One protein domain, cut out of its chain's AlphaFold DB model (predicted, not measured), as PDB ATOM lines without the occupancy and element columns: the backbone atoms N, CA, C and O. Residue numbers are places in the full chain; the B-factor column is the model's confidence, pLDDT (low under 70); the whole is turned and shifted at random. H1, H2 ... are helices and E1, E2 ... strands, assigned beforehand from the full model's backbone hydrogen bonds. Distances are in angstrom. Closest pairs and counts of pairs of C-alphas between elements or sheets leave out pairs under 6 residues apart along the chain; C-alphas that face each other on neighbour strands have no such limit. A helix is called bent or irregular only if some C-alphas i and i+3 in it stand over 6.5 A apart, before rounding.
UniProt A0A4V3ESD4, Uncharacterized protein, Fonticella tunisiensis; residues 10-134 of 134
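AT A GLANCE: This is residues 10 to 134 of the 134 residues of an uncharacterized protein of Fonticella tunisiensis (UniProt A0A4V3ESD4). A twisted sheet of five strands forms a wall, with H1, H2 and H3 spread over one face and the short helix H4 packed on the other, mainly by E1. The long loop of residues 107 to 125 leads from E5 to H4. The 125 printed residues hold four named helices and five named strands, along the chain E1 H1 E2 E3 H2 E4 H3 E5 H4; the sheet's order is E3 E2 E4 E1 E5, all antiparallel, and the class is mixed, helices and strands. The whole is compact, with a radius of gyration of the C-alphas of 14.6 A and spans of 43 by 36 by 31 A.

HOW THE PARTS SIT: The sheet runs from edge strand E3, residues 49 to 54, through E2, residues 34 to 43, E4, residues 77 to 89, and E1, residues 10 to 19, to edge strand E5, residues 102 to 106. N 40 and O 52 are 2.8 A apart between E2 and E3, a hairpin; N 39 and O 83 are 2.9 A apart between E2 and E4, N 13 and O 84 2.8 A between E1 and E4, and N 12 and O 106 2.8 A between E1 and E5, each within hydrogen-bond range. E1 bends by 91 degrees at residue 16. H1, residues 21 to 31, H2, residues 64 to 73, and H3, residues 90 to 97, are on one face; H4, residues 126 to 132, is on the face opposite to H1. The closest C-alphas are those of Ile 21 and Gly 80 for H1 and E4, 6.5 A, Val 71 and Leu 78 for H2 and E4, 6.7 A, Gln 97 and Val 105 for H3 and E5, 5.9 A, and Thr 14 and Tyr 126 for H4 and E1, 5.7 A. H1 and H3 are close but not clearly touching, with the C-alphas of Tyr 31 and Tyr 92 closest at 6.1 A. E1, H1, E2; E3, H2, E4; and E4, H3, E5 are split strand-helix-strand units, two strands that run the same way with another strand between them, each with a right-handed crossover. H3 is irregular, with C-alphas 91 and 94 7.3 A apart. Every O i to N i+4 pair is within hydrogen-bond range in H1, H2 and H4, but 2 of 4 in H3.

IN THESE COORDINATES: E1 begins at C-alpha 10, (-29.934, 51.935, -1.479), and is 21.1 A long. E4 is the longest strand, 33.8 A, E2 is 27.6 A, and H1 is 15.5 A. H4 ends at C-alpha 132, (-4.161, 54.198, -7.157).

THE WHOLE: The C-alphas farthest apart, those of Asn 46 and Lys 91, are 43.9 A apart. The printed part has no cut, and its one long link is E5 to H4. Mean pLDDT of the printed part is 89.3; residues 111 to 120 and residue 134 are under 70.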
ATOM      1  N   LEU A  10     -30.817  52.450  -0.436       91.38
ATOM      2  CA  LEU A  10     -29.934  51.935  -1.479       91.38
ATOM      3  C   LEU A  10     -28.476  52.304  -1.186       91.38
ATOM      4  O   LEU A  10     -28.160  53.440  -0.827       91.38
ATOM      5  N   ILE A  11     -27.589  51.335  -1.385       93.62
ATOM      6  CA  ILE A  11     -26.148  51.489  -1.215       93.62
ATOM      7  C   ILE A  11     -25.393  50.874  -2.386       93.62
ATOM      8  O   ILE A  11     -25.718  49.776  -2.841       93.62
ATOM      9  N   THR A  12     -24.338  51.554  -2.819       95.50
ATOM     10  CA  THR A  12     -23.221  50.947  -3.542       95.50
ATOM     11  C   THR A  12     -22.050  50.839  -2.576       95.50
ATOM     12  O   THR A  12     -21.662  51.817  -1.944       95.50
ATOM     13  N   VAL A  13     -21.460  49.655  -2.455       97.31
ATOM     14  CA  VAL A  13     -20.317  49.406  -1.578       97.31
ATOM     15  C   VAL A  13     -19.100  49.065  -2.414       97.31
ATOM     16  O   VAL A  13     -19.136  48.150  -3.232       97.31
ATOM     17  N   THR A  14     -18.014  49.792  -2.169       97.81
ATOM     18  CA  THR A  14     -16.679  49.490  -2.689       97.81
ATOM     19  C   THR A  14     -15.890  48.782  -1.592       97.81
ATOM     20  O   THR A  14     -15.712  49.342  -0.505       97.81
ATOM     21  N   LEU A  15     -15.421  47.563  -1.854       97.88
ATOM     22  CA  LEU A  15     -14.543  46.841  -0.930       97.88
ATOM     23  C   LEU A  15     -13.106  47.358  -1.059       97.88
ATOM     24  O   LEU A  15     -12.718  47.876  -2.101       97.88
ATOM     25  N   ASN A  16     -12.303  47.226  -0.006       95.81
ATOM     26  CA  ASN A  16     -10.899  47.651  -0.051       95.81
ATOM     27  C   ASN A  16      -9.973  46.636  -0.744       95.81
ATOM     28  O   ASN A  16      -8.914  47.002  -1.246       95.81
ATOM     29  N   LYS A  17     -10.379  45.365  -0.791       96.12
ATOM     30  CA  LYS A  17      -9.720  44.261  -1.498       96.12
ATOM     31  C   LYS A  17     -10.767  43.221  -1.909       96.12
ATOM     32  O   LYS A  17     -11.867  43.240  -1.351       96.12
ATOM     33  N   PRO A  18     -10.459  42.311  -2.850       97.44
ATOM     34  CA  PRO A  18     -11.382  41.239  -3.178       97.44
ATOM     35  C   PRO A  18     -11.604  40.350  -1.950       97.44
ATOM     36  O   PRO A  18     -10.639  39.993  -1.270       97.44
ATOM     37  N   ILE A  19     -12.855  39.988  -1.676       97.94
ATOM     38  CA  ILE A  19     -13.209  39.026  -0.622       97.94
ATOM     39  C   ILE A  19     -13.787  37.755  -1.235       97.94
ATOM     40  O   ILE A  19     -14.384  37.774  -2.314       97.94
ATOM     41  N   THR A  20     -13.634  36.628  -0.550       96.56
ATOM     42  CA  THR A  20     -14.213  35.358  -1.001       96.56
ATOM     43  C   THR A  20     -15.745  35.416  -1.012       96.56
ATOM     44  O   THR A  20     -16.365  36.225  -0.319       96.56
ATOM     45  N   ILE A  21     -16.384  34.523  -1.776       94.69
ATOM     46  CA  ILE A  21     -17.854  34.421  -1.798       94.69
ATOM     47  C   ILE A  21     -18.392  34.125  -0.387       94.69
ATOM     48  O   ILE A  21     -19.385  34.715   0.017       94.69
ATOM     49  N   ASP A  22     -17.707  33.282   0.390       95.25
ATOM     50  CA  ASP A  22     -18.094  32.941   1.765       95.25
ATOM     51  C   ASP A  22     -18.030  34.158   2.701       95.25
ATOM     52  O   ASP A  22     -18.913  34.364   3.534       95.25
ATOM     53  N   GLU A  23     -16.981  34.977   2.590       96.94
ATOM     54  CA  GLU A  23     -16.861  36.221   3.360       96.94
ATOM     55  C   GLU A  23     -17.926  37.238   2.962       96.94
ATOM     56  O   GLU A  23     -18.441  37.951   3.827       96.94
ATOM     57  N   PHE A  24     -18.270  37.288   1.675       96.62
ATOM     58  CA  PHE A  24     -19.328  38.146   1.167       96.62
ATOM     59  C   PHE A  24     -20.711  37.707   1.663       96.62
ATOM     60  O   PHE A  24     -21.463  38.542   2.157       96.62
ATOM     61  N   GLU A  25     -21.023  36.409   1.639       94.81
ATOM     62  CA  GLU A  25     -22.265  35.868   2.212       94.81
ATOM     63  C   GLU A  25     -22.369  36.196   3.711       94.81
ATOM     64  O   GLU A  25     -23.384  36.721   4.167       94.81
ATOM     65  N   LYS A  26     -21.277  36.024   4.472       95.88
ATOM     66  CA  LYS A  26     -21.223  36.418   5.894       95.88
ATOM     67  C   LYS A  26     -21.414  37.921   6.103       95.88
ATOM     68  O   LYS A  26     -22.047  38.323   7.079       95.88
ATOM     69  N   LEU A  27     -20.846  38.758   5.232       96.75
ATOM     70  CA  LEU A  27     -21.012  40.215   5.272       96.75
ATOM     71  C   LEU A  27     -22.486  40.596   5.071       96.75
ATOM     72  O   LEU A  27     -23.040  41.349   5.873       96.75
ATOM     73  N   ILE A  28     -23.116  40.036   4.037       94.81
ATOM     74  CA  ILE A  28     -24.531  40.246   3.716       94.81
ATOM     75  C   ILE A  28     -25.421  39.835   4.891       94.81
ATOM     76  O   ILE A  28     -26.270  40.615   5.329       94.81
ATOM     77  N   ASP A  29     -25.191  38.642   5.442       94.69
ATOM     78  CA  ASP A  29     -25.992  38.092   6.534       94.69
ATOM     79  C   ASP A  29     -25.838  38.878   7.837       94.69
ATOM     80  O   ASP A  29     -26.820  39.044   8.577       94.69
ATOM     81  N   ARG A  30     -24.626  39.373   8.124       96.00
ATOM     82  CA  ARG A  30     -24.332  40.197   9.306       96.00
ATOM     83  C   ARG A  30     -25.130  41.495   9.281       96.00
ATOM     84  O   ARG A  30     -25.763  41.837  10.275       96.00
ATOM     85  N   TYR A  31     -25.122  42.182   8.142       96.50
ATOM     86  CA  TYR A  31     -25.721  43.511   7.996       96.50
ATOM     87  C   TYR A  31     -27.135  43.494   7.402       96.50
ATOM     88  O   TYR A  31     -27.728  44.552   7.197       96.50
ATOM     89  N   LYS A  32     -27.696  42.301   7.159       94.00
ATOM     90  CA  LYS A  32     -29.039  42.096   6.587       94.00
ATOM     91  C   LYS A  32     -29.225  42.865   5.276       94.00
ATOM     92  O   LYS A  32     -30.225  43.557   5.095       94.00
ATOM     93  N   ILE A  33     -28.236  42.758   4.392       94.12
ATOM     94  CA  ILE A  33     -28.226  43.462   3.107       94.12
ATOM     95  C   ILE A  33     -29.049  42.664   2.095       94.12
ATOM     96  O   ILE A  33     -28.835  41.471   1.908       94.12
ATOM     97  N   TYR A  34     -29.973  43.315   1.400       92.56
ATOM     98  CA  TYR A  34     -30.595  42.736   0.216       92.56
ATOM     99  C   TYR A  34     -29.785  43.139  -1.014       92.56
ATOM    100  O   TYR A  34     -29.723  44.312  -1.363       92.56
ATOM    101  N   ILE A  35     -29.123  42.190  -1.668       93.38
ATOM    102  CA  ILE A  35     -28.249  42.493  -2.806       93.38
ATOM    103  C   ILE A  35     -29.036  42.435  -4.111       93.38
ATOM    104  O   ILE A  35     -29.662  41.429  -4.439       93.38
ATOM    105  N   HIS A  36     -28.894  43.491  -4.903       90.75
ATOM    106  CA  HIS A  36     -29.399  43.558  -6.270       90.75
ATOM    107  C   HIS A  36     -28.364  43.033  -7.265       90.75
ATOM    108  O   HIS A  36     -28.691  42.280  -8.185       90.75
ATOM    109  N   ARG A  37     -27.104  43.456  -7.102       92.00
ATOM    110  CA  ARG A  37     -25.977  43.116  -7.981       92.00
ATOM    111  C   ARG A  37     -24.667  43.099  -7.208       92.00
ATOM    112  O   ARG A  37     -24.520  43.815  -6.225       92.00
ATOM    113  N   PHE A  38     -23.701  42.339  -7.696       95.50
ATOM    114  CA  PHE A  38     -22.322  42.380  -7.220       95.50
ATOM    115  C   PHE A  38     -21.356  42.184  -8.382       95.50
ATOM    116  O   PHE A  38     -21.732  41.643  -9.425       95.50
ATOM    117  N   ALA A  39     -20.114  42.616  -8.209       95.88
ATOM    118  CA  ALA A  39     -19.048  42.384  -9.169       95.88
ATOM    119  C   ALA A  39     -17.940  41.538  -8.549       95.88
ATOM    120  O   ALA A  39     -17.578  41.692  -7.381       95.88
ATOM    121  N   LEU A  40     -17.385  40.650  -9.365       96.25
ATOM    122  CA  LEU A  40     -16.229  39.830  -9.049       96.25
ATOM    123  C   LEU A  40     -15.034  40.300  -9.874       96.25
ATOM    124  O   LEU A  40     -15.179  40.639 -11.053       96.25
ATOM    125  N   ARG A  41     -13.845  40.239  -9.282       96.69
ATOM    126  CA  ARG A  41     -12.572  40.362  -9.990       96.69
ATOM    127  C   ARG A  41     -12.024  38.978 -10.294       96.69
ATOM    128  O   ARG A  41     -11.974  38.114  -9.417       96.69
ATOM    129  N   ALA A  42     -11.574  38.802 -11.526       95.94
ATOM    130  CA  ALA A  42     -10.777  37.667 -11.955       95.94
ATOM    131  C   ALA A  42      -9.576  38.155 -12.781       95.94
ATOM    132  O   ALA A  42      -9.561  39.309 -13.221       95.94
ATOM    133  N   ILE A  43      -8.570  37.302 -12.951       95.56
ATOM    134  CA  ILE A  43      -7.371  37.572 -13.757       95.56
ATOM    135  C   ILE A  43      -7.268  36.503 -14.844       95.56
ATOM    136  O   ILE A  43      -7.294  35.323 -14.510       95.56
ATOM    137  N   ASP A  44      -7.191  36.890 -16.116       94.19
ATOM    138  CA  ASP A  44      -7.082  35.934 -17.227       94.19
ATOM    139  C   ASP A  44      -5.665  35.340 -17.364       94.19
ATOM    140  O   ASP A  44      -4.726  35.737 -16.671       94.19
ATOM    141  N   GLU A  45      -5.497  34.390 -18.290       93.81
ATOM    142  CA  GLU A  45      -4.206  33.737 -18.572       93.81
ATOM    143  C   GLU A  45      -3.094  34.702 -19.034       93.81
ATOM    144  O   GLU A  45      -1.914  34.372 -18.930       93.81
ATOM    145  N   ASN A  46      -3.451  35.907 -19.488       93.88
ATOM    146  CA  ASN A  46      -2.519  36.949 -19.922       93.88
ATOM    147  C   ASN A  46      -2.218  37.977 -18.816       93.88
ATOM    148  O   ASN A  46      -1.501  38.950 -19.055       93.88
ATOM    149  N   GLY A  47      -2.773  37.798 -17.613       92.31
ATOM    150  CA  GLY A  47      -2.641  38.750 -16.510       92.31
ATOM    151  C   GLY A  47      -3.579  39.958 -16.605       92.31
ATOM    152  O   GLY A  47      -3.458  40.886 -15.800       92.31
ATOM    153  N   ASN A  48      -4.529  39.973 -17.545       93.31
ATOM    154  CA  ASN A  48      -5.507  41.049 -17.651       93.31
ATOM    155  C   ASN A  48      -6.577  40.922 -16.568       93.31
ATOM    156  O   ASN A  48      -6.995  39.834 -16.170       93.31
ATOM    157  N   ARG A  49      -7.090  42.073 -16.135       93.25
ATOM    158  CA  ARG A  49      -8.199  42.147 -15.185       93.25
ATOM    159  C   ARG A  49      -9.527  41.914 -15.899       93.25
ATOM    160  O   ARG A  49      -9.883  42.649 -16.815       93.25
ATOM    161  N   VAL A  50     -10.305  40.966 -15.390       93.88
ATOM    162  CA  VAL A  50     -11.672  40.670 -15.831       93.88
ATOM    163  C   VAL A  50     -12.646  41.050 -14.715       93.88
ATOM    164  O   VAL A  50     -12.383  40.798 -13.535       93.88
ATOM    165  N   THR A  51     -13.762  41.696 -15.063       94.19
ATOM    166  CA  THR A  51     -14.879  41.944 -14.138       94.19
ATOM    167  C   THR A  51     -16.057  41.071 -14.535       94.19
ATOM    168  O   THR A  51     -16.564  41.188 -15.649       94.19
ATOM    169  N   ILE A  52     -16.526  40.235 -13.613       92.69
ATOM    170  CA  ILE A  52     -17.701  39.384 -13.813       92.69
ATOM    171  C   ILE A  52     -18.847  39.965 -12.986       92.69
ATOM    172  O   ILE A  52     -18.740  40.090 -11.769       92.69
ATOM    173  N   SER A  53     -19.946  40.338 -13.643       90.31
ATOM    174  CA  SER A  53     -21.155  40.809 -12.957       90.31
ATOM    175  C   SER A  53     -22.011  39.630 -12.503       90.31
ATOM    176  O   SER A  53     -22.301  38.733 -13.293       90.31
ATOM    177  N   GLY A  54     -22.455  39.657 -11.251       88.25
ATOM    178  CA  GLY A  54     -23.330  38.658 -10.653       88.25
ATOM    179  C   GLY A  54     -24.622  39.257 -10.099       88.25
ATOM    180  O   GLY A  54     -24.703  40.434  -9.737       88.25
ATOM    181  N   THR A  55     -25.648  38.415 -10.026       88.00
ATOM    182  CA  THR A  55     -26.915  38.688  -9.339       88.00
ATOM    183  C   THR A  55     -27.209  37.565  -8.361       88.00
ATOM    184  O   THR A  55     -26.674  36.458  -8.479       88.00
ATOM    185  N   ILE A  56     -28.077  37.845  -7.400       86.44
ATOM    186  CA  ILE A  56     -28.571  36.830  -6.477       86.44
ATOM    187  C   ILE A  56     -29.685  36.024  -7.161       86.44
ATOM    188  O   ILE A  56     -30.414  36.548  -8.006       86.44
ATOM    189  N   ASP A  57     -29.776  34.728  -6.860       83.31
ATOM    190  CA  ASP A  57     -30.838  33.865  -7.371       83.31
ATOM    191  C   ASP A  57     -32.195  34.127  -6.683       83.31
ATOM    192  O   ASP A  57     -32.318  34.895  -5.727       83.31
ATOM    193  N   LYS A  58     -33.244  33.445  -7.155       76.44
ATOM    194  CA  LYS A  58     -34.606  33.556  -6.602       76.44
ATOM    195  C   LYS A  58     -34.731  33.164  -5.120       76.44
ATOM    196  O   LYS A  58     -35.741  33.482  -4.504       76.44
ATOM    197  N   ASN A  59     -33.744  32.458  -4.568       78.06
ATOM    198  CA  ASN A  59     -33.708  32.014  -3.178       78.06
ATOM    199  C   ASN A  59     -32.838  32.925  -2.299       78.06
ATOM    200  O   ASN A  59     -32.571  32.576  -1.149       78.06
ATOM    201  N   GLY A  60     -32.355  34.054  -2.827       75.56
ATOM    202  CA  GLY A  60     -31.476  34.945  -2.079       75.56
ATOM    203  C   GLY A  60     -30.026  34.456  -1.998       75.56
ATOM    204  O   GLY A  60     -29.274  34.964  -1.171       75.56
ATOM    205  N   LYS A  61     -29.610  33.487  -2.830       82.56
ATOM    206  CA  LYS A  61     -28.261  32.902  -2.796       82.56
ATOM    207  C   LYS A  61     -27.424  33.249  -4.019       82.56
ATOM    208  O   LYS A  61     -27.920  33.440  -5.128       82.56
ATOM    209  N   ILE A  62     -26.112  33.285  -3.818       87.94
ATOM    210  CA  ILE A  62     -25.146  33.460  -4.897       87.94
ATOM    211  C   ILE A  62     -24.972  32.124  -5.628       87.94
ATOM    212  O   ILE A  62     -24.585  31.115  -5.036       87.94
ATOM    213  N   SER A  63     -25.230  32.102  -6.940       88.94
ATOM    214  CA  SER A  63     -25.043  30.887  -7.744       88.94
ATOM    215  C   SER A  63     -23.561  30.635  -8.033       88.94
ATOM    216  O   SER A  63     -22.996  31.117  -9.018       88.94
ATOM    217  N   ARG A  64     -22.925  29.825  -7.182       89.62
ATOM    218  CA  ARG A  64     -21.518  29.412  -7.336       89.62
ATOM    219  C   ARG A  64     -21.261  28.659  -8.638       89.62
ATOM    220  O   ARG A  64     -20.198  28.820  -9.228       89.62
ATOM    221  N   ASN A  65     -22.238  27.885  -9.111       89.62
ATOM    222  CA  ASN A  65     -22.130  27.176 -10.385       89.62
ATOM    223  C   ASN A  65     -22.055  28.151 -11.563       89.62
ATOM    224  O   ASN A  65     -21.200  27.979 -12.424       89.62
ATOM    225  N   ASN A  66     -22.879  29.205 -11.566       87.69
ATOM    226  CA  ASN A  66     -22.832  30.214 -12.626       87.69
ATOM    227  C   ASN A  66     -21.495  30.959 -12.616       87.69
ATOM    228  O   ASN A  66     -20.895  31.145 -13.669       87.69
ATOM    229  N   ILE A  67     -20.994  31.315 -11.429       90.62
ATOM    230  CA  ILE A  67     -19.673  31.941 -11.289       90.62
ATOM    231  C   ILE A  67     -18.587  31.011 -11.833       90.62
ATOM    232  O   ILE A  67     -17.755  31.445 -12.621       90.62
ATOM    233  N   LYS A  68     -18.614  29.725 -11.467       90.00
ATOM    234  CA  LYS A  68     -17.639  28.739 -11.949       90.00
ATOM    235  C   LYS A  68     -17.664  28.601 -13.474       90.00
ATOM    236  O   LYS A  68     -16.598  28.516 -14.075       90.00
ATOM    237  N   ILE A  69     -18.848  28.601 -14.086       90.06
ATOM    238  CA  ILE A  69     -19.002  28.563 -15.548       90.06
ATOM    239  C   ILE A  69     -18.372  29.812 -16.174       90.06
ATOM    240  O   ILE A  69     -17.480  29.673 -17.003       90.06
ATOM    241  N   MET A  70     -18.732  31.012 -15.709       88.00
ATOM    242  CA  MET A  70     -18.196  32.277 -16.241       88.00
ATOM    243  C   MET A  70     -16.669  32.379 -16.102       88.00
ATOM    244  O   MET A  70     -15.974  32.825 -17.014       88.00
ATOM    245  N   VAL A  71     -16.131  31.944 -14.962       90.38
ATOM    246  CA  VAL A  71     -14.684  31.917 -14.698       90.38
ATOM    247  C   VAL A  71     -13.976  30.915 -15.622       90.38
ATOM    248  O   VAL A  71     -12.903  31.209 -16.142       90.38
ATOM    249  N   SER A  72     -14.592  29.757 -15.881       89.75
ATOM    250  CA  SER A  72     -14.052  28.748 -16.799       89.75
ATOM    251  C   SER A  72     -14.087  29.202 -18.260       89.75
ATOM    252  O   SER A  72     -13.122  28.971 -18.983       89.75
ATOM    253  N   GLU A  73     -15.172  29.842 -18.703       87.69
ATOM    254  CA  GLU A  73     -15.317  30.367 -20.072       87.69
ATOM    255  C   GLU A  73     -14.290  31.461 -20.374       87.69
ATOM    256  O   GLU A  73     -13.774  31.552 -21.486       87.69
ATOM    257  N   THR A  74     -13.948  32.257 -19.360       84.38
ATOM    258  CA  THR A  74     -12.942  33.322 -19.449       84.38
ATOM    259  C   THR A  74     -11.524  32.847 -19.132       84.38
ATOM    260  O   THR A  74     -10.614  33.674 -19.098       84.38
ATOM    261  N   LYS A  75     -11.323  31.544 -18.864       90.75
ATOM    262  CA  LYS A  75     -10.044  30.955 -18.419       90.75
ATOM    263  C   LYS A  75      -9.330  31.800 -17.355       90.75
ATOM    264  O   LYS A  75      -8.121  32.012 -17.412       90.75
ATOM    265  N   SER A  76     -10.101  32.342 -16.423       94.56
ATOM    266  CA  SER A  76      -9.600  33.310 -15.456       94.56
ATOM    267  C   SER A  76      -9.459  32.690 -14.069       94.56
ATOM    268  O   SER A  76     -10.150  31.742 -13.708       94.56
ATOM    269  N   GLU A  77      -8.577  33.250 -13.253       94.75
ATOM    270  CA  GLU A  77      -8.468  32.962 -11.832       94.75
ATOM    271  C   GLU A  77      -9.353  33.938 -11.048       94.75
ATOM    272  O   GLU A  77      -9.143  35.153 -11.087       94.75
ATOM    273  N   LEU A  78     -10.346  33.422 -10.323       95.94
ATOM    274  CA  LEU A  78     -11.232  34.245  -9.500       95.94
ATOM    275  C   LEU A  78     -10.486  34.801  -8.279       95.94
ATOM    276  O   LEU A  78      -9.980  34.037  -7.462       95.94
ATOM    277  N   LYS A  79     -10.489  36.127  -8.109       96.62
ATOM    278  CA  LYS A  79      -9.913  36.809  -6.938       96.62
ATOM    279  C   LYS A  79     -10.942  37.089  -5.846       96.62
ATOM    280  O   LYS A  79     -10.587  37.064  -4.674       96.62
ATOM    281  N   GLY A  80     -12.205  37.319  -6.207       97.00
ATOM    282  CA  GLY A  80     -13.288  37.513  -5.240       97.00
ATOM    283  C   GLY A  80     -14.248  38.638  -5.608       97.00
ATOM    284  O   GLY A  80     -14.156  39.210  -6.691       97.00
ATOM    285  N   VAL A  81     -15.178  38.940  -4.706       97.81
ATOM    286  CA  VAL A  81     -16.135  40.049  -4.812       97.81
ATOM    287  C   VAL A  81     -15.412  41.355  -4.522       97.81
ATOM    288  O   VAL A  81     -14.637  41.420  -3.572       97.81
ATOM    289  N   ILE A  82     -15.665  42.378  -5.334       97.88
ATOM    290  CA  ILE A  82     -14.979  43.677  -5.264       97.88
ATOM    291  C   ILE A  82     -15.915  44.849  -4.978       97.88
ATOM    292  O   ILE A  82     -15.530  45.823  -4.333       97.88
ATOM    293  N   ASP A  83     -17.167  44.740  -5.402       97.69
ATOM    294  CA  ASP A  83     -18.202  45.707  -5.089       97.69
ATOM    295  C   ASP A  83     -19.580  45.061  -5.144       97.69
ATOM    296  O   ASP A  83     -19.763  43.953  -5.665       97.69
ATOM    297  N   PHE A  84     -20.551  45.756  -4.562       96.25
ATOM    298  CA  PHE A  84     -21.943  45.366  -4.656       96.25
ATOM    299  C   PHE A  84     -22.896  46.544  -4.532       96.25
ATOM    300  O   PHE A  84     -22.581  47.588  -3.967       96.25
ATOM    301  N   TYR A  85     -24.098  46.325  -5.044       94.00
ATOM    302  CA  TYR A  85     -25.230  47.225  -4.973       94.00
ATOM    303  C   TYR A  85     -26.410  46.505  -4.340       94.00
ATOM    304  O   TYR A  85     -26.771  45.393  -4.741       94.00
ATOM    305  N   GLY A  86     -27.020  47.145  -3.352       93.25
ATOM    306  CA  GLY A  86     -28.084  46.547  -2.569       93.25
ATOM    307  C   GLY A  86     -28.851  47.556  -1.733       93.25
ATOM    308  O   GLY A  86     -28.685  48.765  -1.863       93.25
ATOM    309  N   GLU A  87     -29.686  47.022  -0.860       93.19
ATOM    310  CA  GLU A  87     -30.452  47.742   0.143       93.19
ATOM    311  C   GLU A  87     -30.021  47.297   1.532       93.19
ATOM    312  O   GLU A  87     -29.820  46.110   1.787       93.19
ATOM    313  N   ILE A  88     -29.912  48.252   2.448       94.00
ATOM    314  CA  ILE A  88     -29.597  47.989   3.849       94.00
ATOM    315  C   ILE A  88     -30.555  48.751   4.749       94.00
ATOM    316  O   ILE A  88     -30.979  49.860   4.418       94.00
ATOM    317  N   SER A  89     -30.846  48.197   5.924       93.69
ATOM    318  CA  SER A  89     -31.527  48.966   6.957       93.69
ATOM    319  C   SER A  89     -30.644  50.112   7.452       93.69
ATOM    320  O   SER A  89     -29.482  49.898   7.805       93.69
ATOM    321  N   TYR A  90     -31.207  51.318   7.563       90.19
ATOM    322  CA  TYR A  90     -30.486  52.519   7.999       90.19
ATOM    323  C   TYR A  90     -29.722  52.318   9.321       90.19
ATOM    324  O   TYR A  90     -28.650  52.887   9.515       90.19
ATOM    325  N   LYS A  91     -30.234  51.466  10.221       93.00
ATOM    326  CA  LYS A  91     -29.597  51.171  11.515       93.00
ATOM    327  C   LYS A  91     -28.201  50.548  11.391       93.00
ATOM    328  O   LYS A  91     -27.376  50.773  12.266       93.00
ATOM    329  N   TYR A  92     -27.930  49.809  10.314       95.38
ATOM    330  CA  TYR A  92     -26.641  49.149  10.088       95.38
ATOM    331  C   TYR A  92     -25.662  50.002   9.276       95.38
ATOM    332  O   TYR A  92     -24.500  49.626   9.150       95.38
ATOM    333  N   LEU A  93     -26.089  51.154   8.740       92.88
ATOM    334  CA  LEU A  93     -25.266  51.960   7.834       92.88
ATOM    335  C   LEU A  93     -23.929  52.365   8.468       92.88
ATOM    336  O   LEU A  93     -22.878  52.183   7.860       92.88
ATOM    337  N   LYS A  94     -23.962  52.880   9.702       94.00
ATOM    338  CA  LYS A  94     -22.753  53.344  10.402       94.00
ATOM    339  C   LYS A  94     -21.791  52.191  10.713       94.00
ATOM    340  O   LYS A  94     -20.578  52.353  10.616       94.00
ATOM    341  N   GLU A  95     -22.328  51.030  11.078       96.19
ATOM    342  CA  GLU A  95     -21.524  49.835  11.348       96.19
ATOM    343  C   GLU A  95     -20.902  49.271  10.068       96.19
ATOM    344  O   GLU A  95     -19.759  48.832  10.089       96.19
ATOM    345  N   LEU A  96     -21.623  49.326   8.945       97.00
ATOM    346  CA  LEU A  96     -21.093  48.940   7.640       97.00
ATOM    347  C   LEU A  96     -19.974  49.894   7.192       97.00
ATOM    348  O   LEU A  96     -18.921  49.447   6.756       97.00
ATOM    349  N   GLN A  97     -20.161  51.207   7.351       95.19
ATOM    350  CA  GLN A  97     -19.163  52.228   6.992       95.19
ATOM    351  C   GLN A  97     -17.847  52.126   7.772       95.19
ATOM    352  O   GLN A  97     -16.849  52.707   7.356       95.19
ATOM    353  N   THR A  98     -17.850  51.432   8.907       96.38
ATOM    354  CA  THR A  98     -16.672  51.243   9.763       96.38
ATOM    355  C   THR A  98     -16.107  49.826   9.685       96.38
ATOM    356  O   THR A  98     -15.139  49.522  10.380       96.38
ATOM    357  N   ASP A  99     -16.677  48.957   8.842       97.69
ATOM    358  CA  ASP A  99     -16.134  47.624   8.594       97.69
ATOM    359  C   ASP A  99     -14.801  47.733   7.843       97.69
ATOM    360  O   ASP A  99     -14.712  48.360   6.789       97.69
ATOM    361  N   GLU A 100     -13.759  47.088   8.367       96.69
ATOM    362  CA  GLU A 100     -12.395  47.162   7.831       96.69
ATOM    363  C   GLU A 100     -12.251  46.639   6.396       96.69
ATOM    364  O   GLU A 100     -11.235  46.887   5.755       96.69
ATOM    365  N   ARG A 101     -13.236  45.893   5.883       96.88
ATOM    366  CA  ARG A 101     -13.253  45.374   4.506       96.88
ATOM    367  C   ARG A 101     -13.803  46.391   3.509       96.88
ATOM    368  O   ARG A 101     -13.743  46.170   2.299       96.88
ATOM    369  N   ILE A 102     -14.382  47.484   3.995       97.50
ATOM    370  CA  ILE A 102     -15.111  48.453   3.186       97.50
ATOM    371  C   ILE A 102     -14.266  49.705   3.006       97.50
ATOM    372  O   ILE A 102     -13.788  50.308   3.959       97.50
ATOM    373  N   PHE A 103     -14.090  50.094   1.746       96.81
ATOM    374  CA  PHE A 103     -13.453  51.355   1.389       96.81
ATOM    375  C   PHE A 103     -14.468  52.500   1.378       96.81
ATOM    376  O   PHE A 103     -14.200  53.582   1.896       96.81
ATOM    377  N   LEU A 104     -15.644  52.263   0.792       96.25
ATOM    378  CA  LEU A 104     -16.694  53.269   0.671       96.25
ATOM    379  C   LEU A 104     -18.078  52.621   0.686       96.25
ATOM    380  O   LEU A 104     -18.312  51.633  -0.011       96.25
ATOM    381  N   VAL A 105     -19.006  53.242   1.413       95.69
ATOM    382  CA  VAL A 105     -20.452  53.036   1.259       95.69
ATOM    383  C   VAL A 105     -21.043  54.313   0.677       95.69
ATOM    384  O   VAL A 105     -21.055  55.349   1.343       95.69
ATOM    385  N   ASP A 106     -21.523  54.235  -0.557       93.00
ATOM    386  CA  ASP A 106     -22.129  55.333  -1.302       93.00
ATOM    387  C   ASP A 106     -23.660  55.187  -1.292       93.00
ATOM    388  O   ASP A 106     -24.211  54.191  -1.762       93.00
ATOM    389  N   THR A 107     -24.353  56.184  -0.740       90.44
ATOM    390  CA  THR A 107     -25.823  56.238  -0.654       90.44
ATOM    391  C   THR A 107     -26.449  57.159  -1.705       90.44
ATOM    392  O   THR A 107     -27.649  57.417  -1.656       90.44
ATOM    393  N   SER A 108     -25.679  57.699  -2.656       84.31
ATOM    394  CA  SER A 108     -26.152  58.658  -3.666       84.31
ATOM    395  C   SER A 108     -27.052  58.036  -4.741       84.31
ATOM    396  O   SER A 108     -27.700  58.765  -5.490       84.31
ATOM    397  N   ALA A 109     -27.126  56.701  -4.821       72.38
ATOM    398  CA  ALA A 109     -28.157  55.995  -5.593       72.38
ATOM    399  C   ALA A 109     -29.546  56.081  -4.938       72.38
ATOM    400  O   ALA A 109     -30.555  55.849  -5.605       72.38
ATOM    401  N   ASP A 110     -29.610  56.373  -3.637       77.94
ATOM    402  CA  ASP A 110     -30.857  56.391  -2.895       77.94
ATOM    403  C   ASP A 110     -31.594  57.729  -3.041       77.94
ATOM    404  O   ASP A 110     -31.128  58.796  -2.629       77.94
ATOM    405  N   ASN A 111     -32.815  57.653  -3.572       68.75
ATOM    406  CA  ASN A 111     -33.666  58.824  -3.794       68.75
ATOM    407  C   ASN A 111     -34.164  59.494  -2.499       68.75
ATOM    408  O   ASN A 111     -34.903  60.471  -2.569       68.75
ATOM    409  N   THR A 112     -33.818  58.985  -1.311       61.19
ATOM    410  CA  THR A 112     -34.089  59.690  -0.043       61.19
ATOM    411  C   THR A 112     -33.227  60.941   0.093       61.19
ATOM    412  O   THR A 112     -33.628  61.864   0.799       61.19
ATOM    413  N   PHE A 113     -32.072  60.990  -0.582       57.81
ATOM    414  CA  PHE A 113     -31.121  62.095  -0.454       57.81
ATOM    415  C   PHE A 113     -30.944  62.908  -1.747       57.81
ATOM    416  O   PHE A 113     -30.705  64.110  -1.656       57.81
ATOM    417  N   ILE A 114     -31.065  62.296  -2.936       59.31
ATOM    418  CA  ILE A 114     -30.885  62.965  -4.243       59.31
ATOM    419  C   ILE A 114     -31.831  62.334  -5.281       59.31
ATOM    420  O   ILE A 114     -31.805  61.123  -5.459       59.31
ATOM    421  N   GLU A 115     -32.636  63.117  -6.011       58.56
ATOM    422  CA  GLU A 115     -33.410  62.590  -7.153       58.56
ATOM    423  C   GLU A 115     -32.476  62.208  -8.313       58.56
ATOM    424  O   GLU A 115     -31.979  63.068  -9.043       58.56
ATOM    425  N   ASN A 116     -32.266  60.908  -8.533       59.81
ATOM    426  CA  ASN A 116     -31.471  60.423  -9.657       59.81
ATOM    427  C   ASN A 116     -32.362  59.944 -10.814       59.81
ATOM    428  O   ASN A 116     -32.662  58.757 -10.952       59.81
ATOM    429  N   LYS A 117     -32.773  60.876 -11.686       56.19
ATOM    430  CA  LYS A 117     -33.634  60.586 -12.854       56.19
ATOM    431  C   LYS A 117     -33.045  59.582 -13.855       56.19
ATOM    432  O   LYS A 117     -33.801  59.020 -14.643       56.19
ATOM    433  N   TYR A 118     -31.728  59.358 -13.845       56.53
ATOM    434  CA  TYR A 118     -31.037  58.621 -14.909       56.53
ATOM    435  C   TYR A 118     -30.309  57.357 -14.449       56.53
ATOM    436  O   TYR A 118     -29.893  56.569 -15.299       56.53
ATOM    437  N   LYS A 119     -30.138  57.121 -13.141       56.56
ATOM    438  CA  LYS A 119     -29.383  55.960 -12.650       56.56
ATOM    439  C   LYS A 119     -30.009  55.361 -11.394       56.56
ATOM    440  O   LYS A 119     -30.040  55.983 -10.344       56.56
ATOM    441  N   LYS A 120     -30.422  54.093 -11.504       61.66
ATOM    442  CA  LYS A 120     -30.848  53.257 -10.367       61.66
ATOM    443  C   LYS A 120     -29.666  52.732  -9.533       61.66
ATOM    444  O   LYS A 120     -29.892  52.132  -8.500       61.66
ATOM    445  N   HIS A 121     -28.427  52.915  -9.995       72.88
ATOM    446  CA  HIS A 121     -27.197  52.428  -9.366       72.88
ATOM    447  C   HIS A 121     -26.044  53.394  -9.666       72.88
ATOM    448  O   HIS A 121     -25.857  53.789 -10.824       72.88
ATOM    449  N   ILE A 122     -25.271  53.758  -8.641       82.38
ATOM    450  CA  ILE A 122     -24.030  54.528  -8.785       82.38
ATOM    451  C   ILE A 122     -22.866  53.541  -8.925       82.38
ATOM    452  O   ILE A 122     -22.789  52.625  -8.114       82.38
ATOM    453  N   PRO A 123     -21.981  53.682  -9.929       85.31
ATOM    454  CA  PRO A 123     -20.798  52.831 -10.051       85.31
ATOM    455  C   PRO A 123     -19.917  52.871  -8.797       85.31
ATOM    456  O   PRO A 123     -19.742  53.930  -8.203       85.31
ATOM    457  N   SER A 124     -19.329  51.730  -8.435       91.56
ATOM    458  CA  SER A 124     -18.321  51.662  -7.373       91.56
ATOM    459  C   SER A 124     -17.036  52.399  -7.779       91.56
ATOM    460  O   SER A 124     -16.806  52.695  -8.958       91.56
ATOM    461  N   LEU A 125     -16.158  52.652  -6.805       92.81
ATOM    462  CA  LEU A 125     -14.841  53.245  -7.052       92.81
ATOM    463  C   LEU A 125     -13.727  52.195  -7.176       92.81
ATOM    464  O   LEU A 125     -12.551  52.553  -7.170       92.81
ATOM    465  N   TYR A 126     -14.068  50.907  -7.297       93.25
ATOM    466  CA  TYR A 126     -13.082  49.833  -7.158       93.25
ATOM    467  C   TYR A 126     -11.968  49.896  -8.211       93.25
ATOM    468  O   TYR A 126     -10.794  49.761  -7.884       93.25
ATOM    469  N   TRP A 127     -12.316  50.182  -9.469       89.94
ATOM    470  CA  TRP A 127     -11.323  50.356 -10.533       89.94
ATOM    471  C   TRP A 127     -10.346  51.502 -10.240       89.94
ATOM    472  O   TRP A 127      -9.151  51.346 -10.464       89.94
ATOM    473  N   TYR A 128     -10.821  52.628  -9.695       91.75
ATOM    474  CA  TYR A 128      -9.945  53.740  -9.308       91.75
ATOM    475  C   TYR A 128      -9.028  53.358  -8.143       91.75
ATOM    476  O   TYR A 128      -7.847  53.702  -8.158       91.75
ATOM    477  N   LEU A 129      -9.548  52.609  -7.165       90.50
ATOM    478  CA  LEU A 129      -8.763  52.095  -6.043       90.50
ATOM    479  C   LEU A 129      -7.636  51.162  -6.520       90.50
ATOM    480  O   LEU A 129      -6.509  51.253  -6.041       90.50
ATOM    481  N   GLU A 130      -7.917  50.293  -7.494       88.19
ATOM    482  CA  GLU A 130      -6.922  49.391  -8.090       88.19
ATOM    483  C   GLU A 130      -5.871  50.094  -8.958       88.19
ATOM    484  O   GLU A 130      -4.814  49.513  -9.200       88.19
ATOM    485  N   GLU A 131      -6.166  51.279  -9.494       89.38
ATOM    486  CA  GLU A 131      -5.183  52.098 -10.214       89.38
ATOM    487  C   GLU A 131      -4.318  52.914  -9.251       89.38
ATOM    488  O   GLU A 131      -3.125  53.058  -9.488       89.38
ATOM    489  N   TYR A 132      -4.893  53.410  -8.151       86.75
ATOM    490  CA  TYR A 132      -4.161  54.198  -7.157       86.75
ATOM    491  C   TYR A 132      -3.160  53.368  -6.338       86.75
ATOM    492  O   TYR A 132      -2.142  53.890  -5.903       86.75
ATOM    493  N   ASN A 133      -3.446  52.080  -6.130       78.69
ATOM    494  CA  ASN A 133      -2.590  51.165  -5.366       78.69
ATOM    495  C   ASN A 133      -1.526  50.438  -6.220       78.69
ATOM    496  O   ASN A 133      -0.939  49.466  -5.737       78.69
ATOM    497  N   LYS A 134      -1.315  50.842  -7.481       65.38
ATOM    498  CA  LYS A 134      -0.191  50.373  -8.313       65.38
ATOM    499  C   LYS A 134       1.074  51.165  -8.012       65.38
ATOM    500  O   LYS A 134       2.149  50.532  -8.045       65.38
TER     501      LYS A 134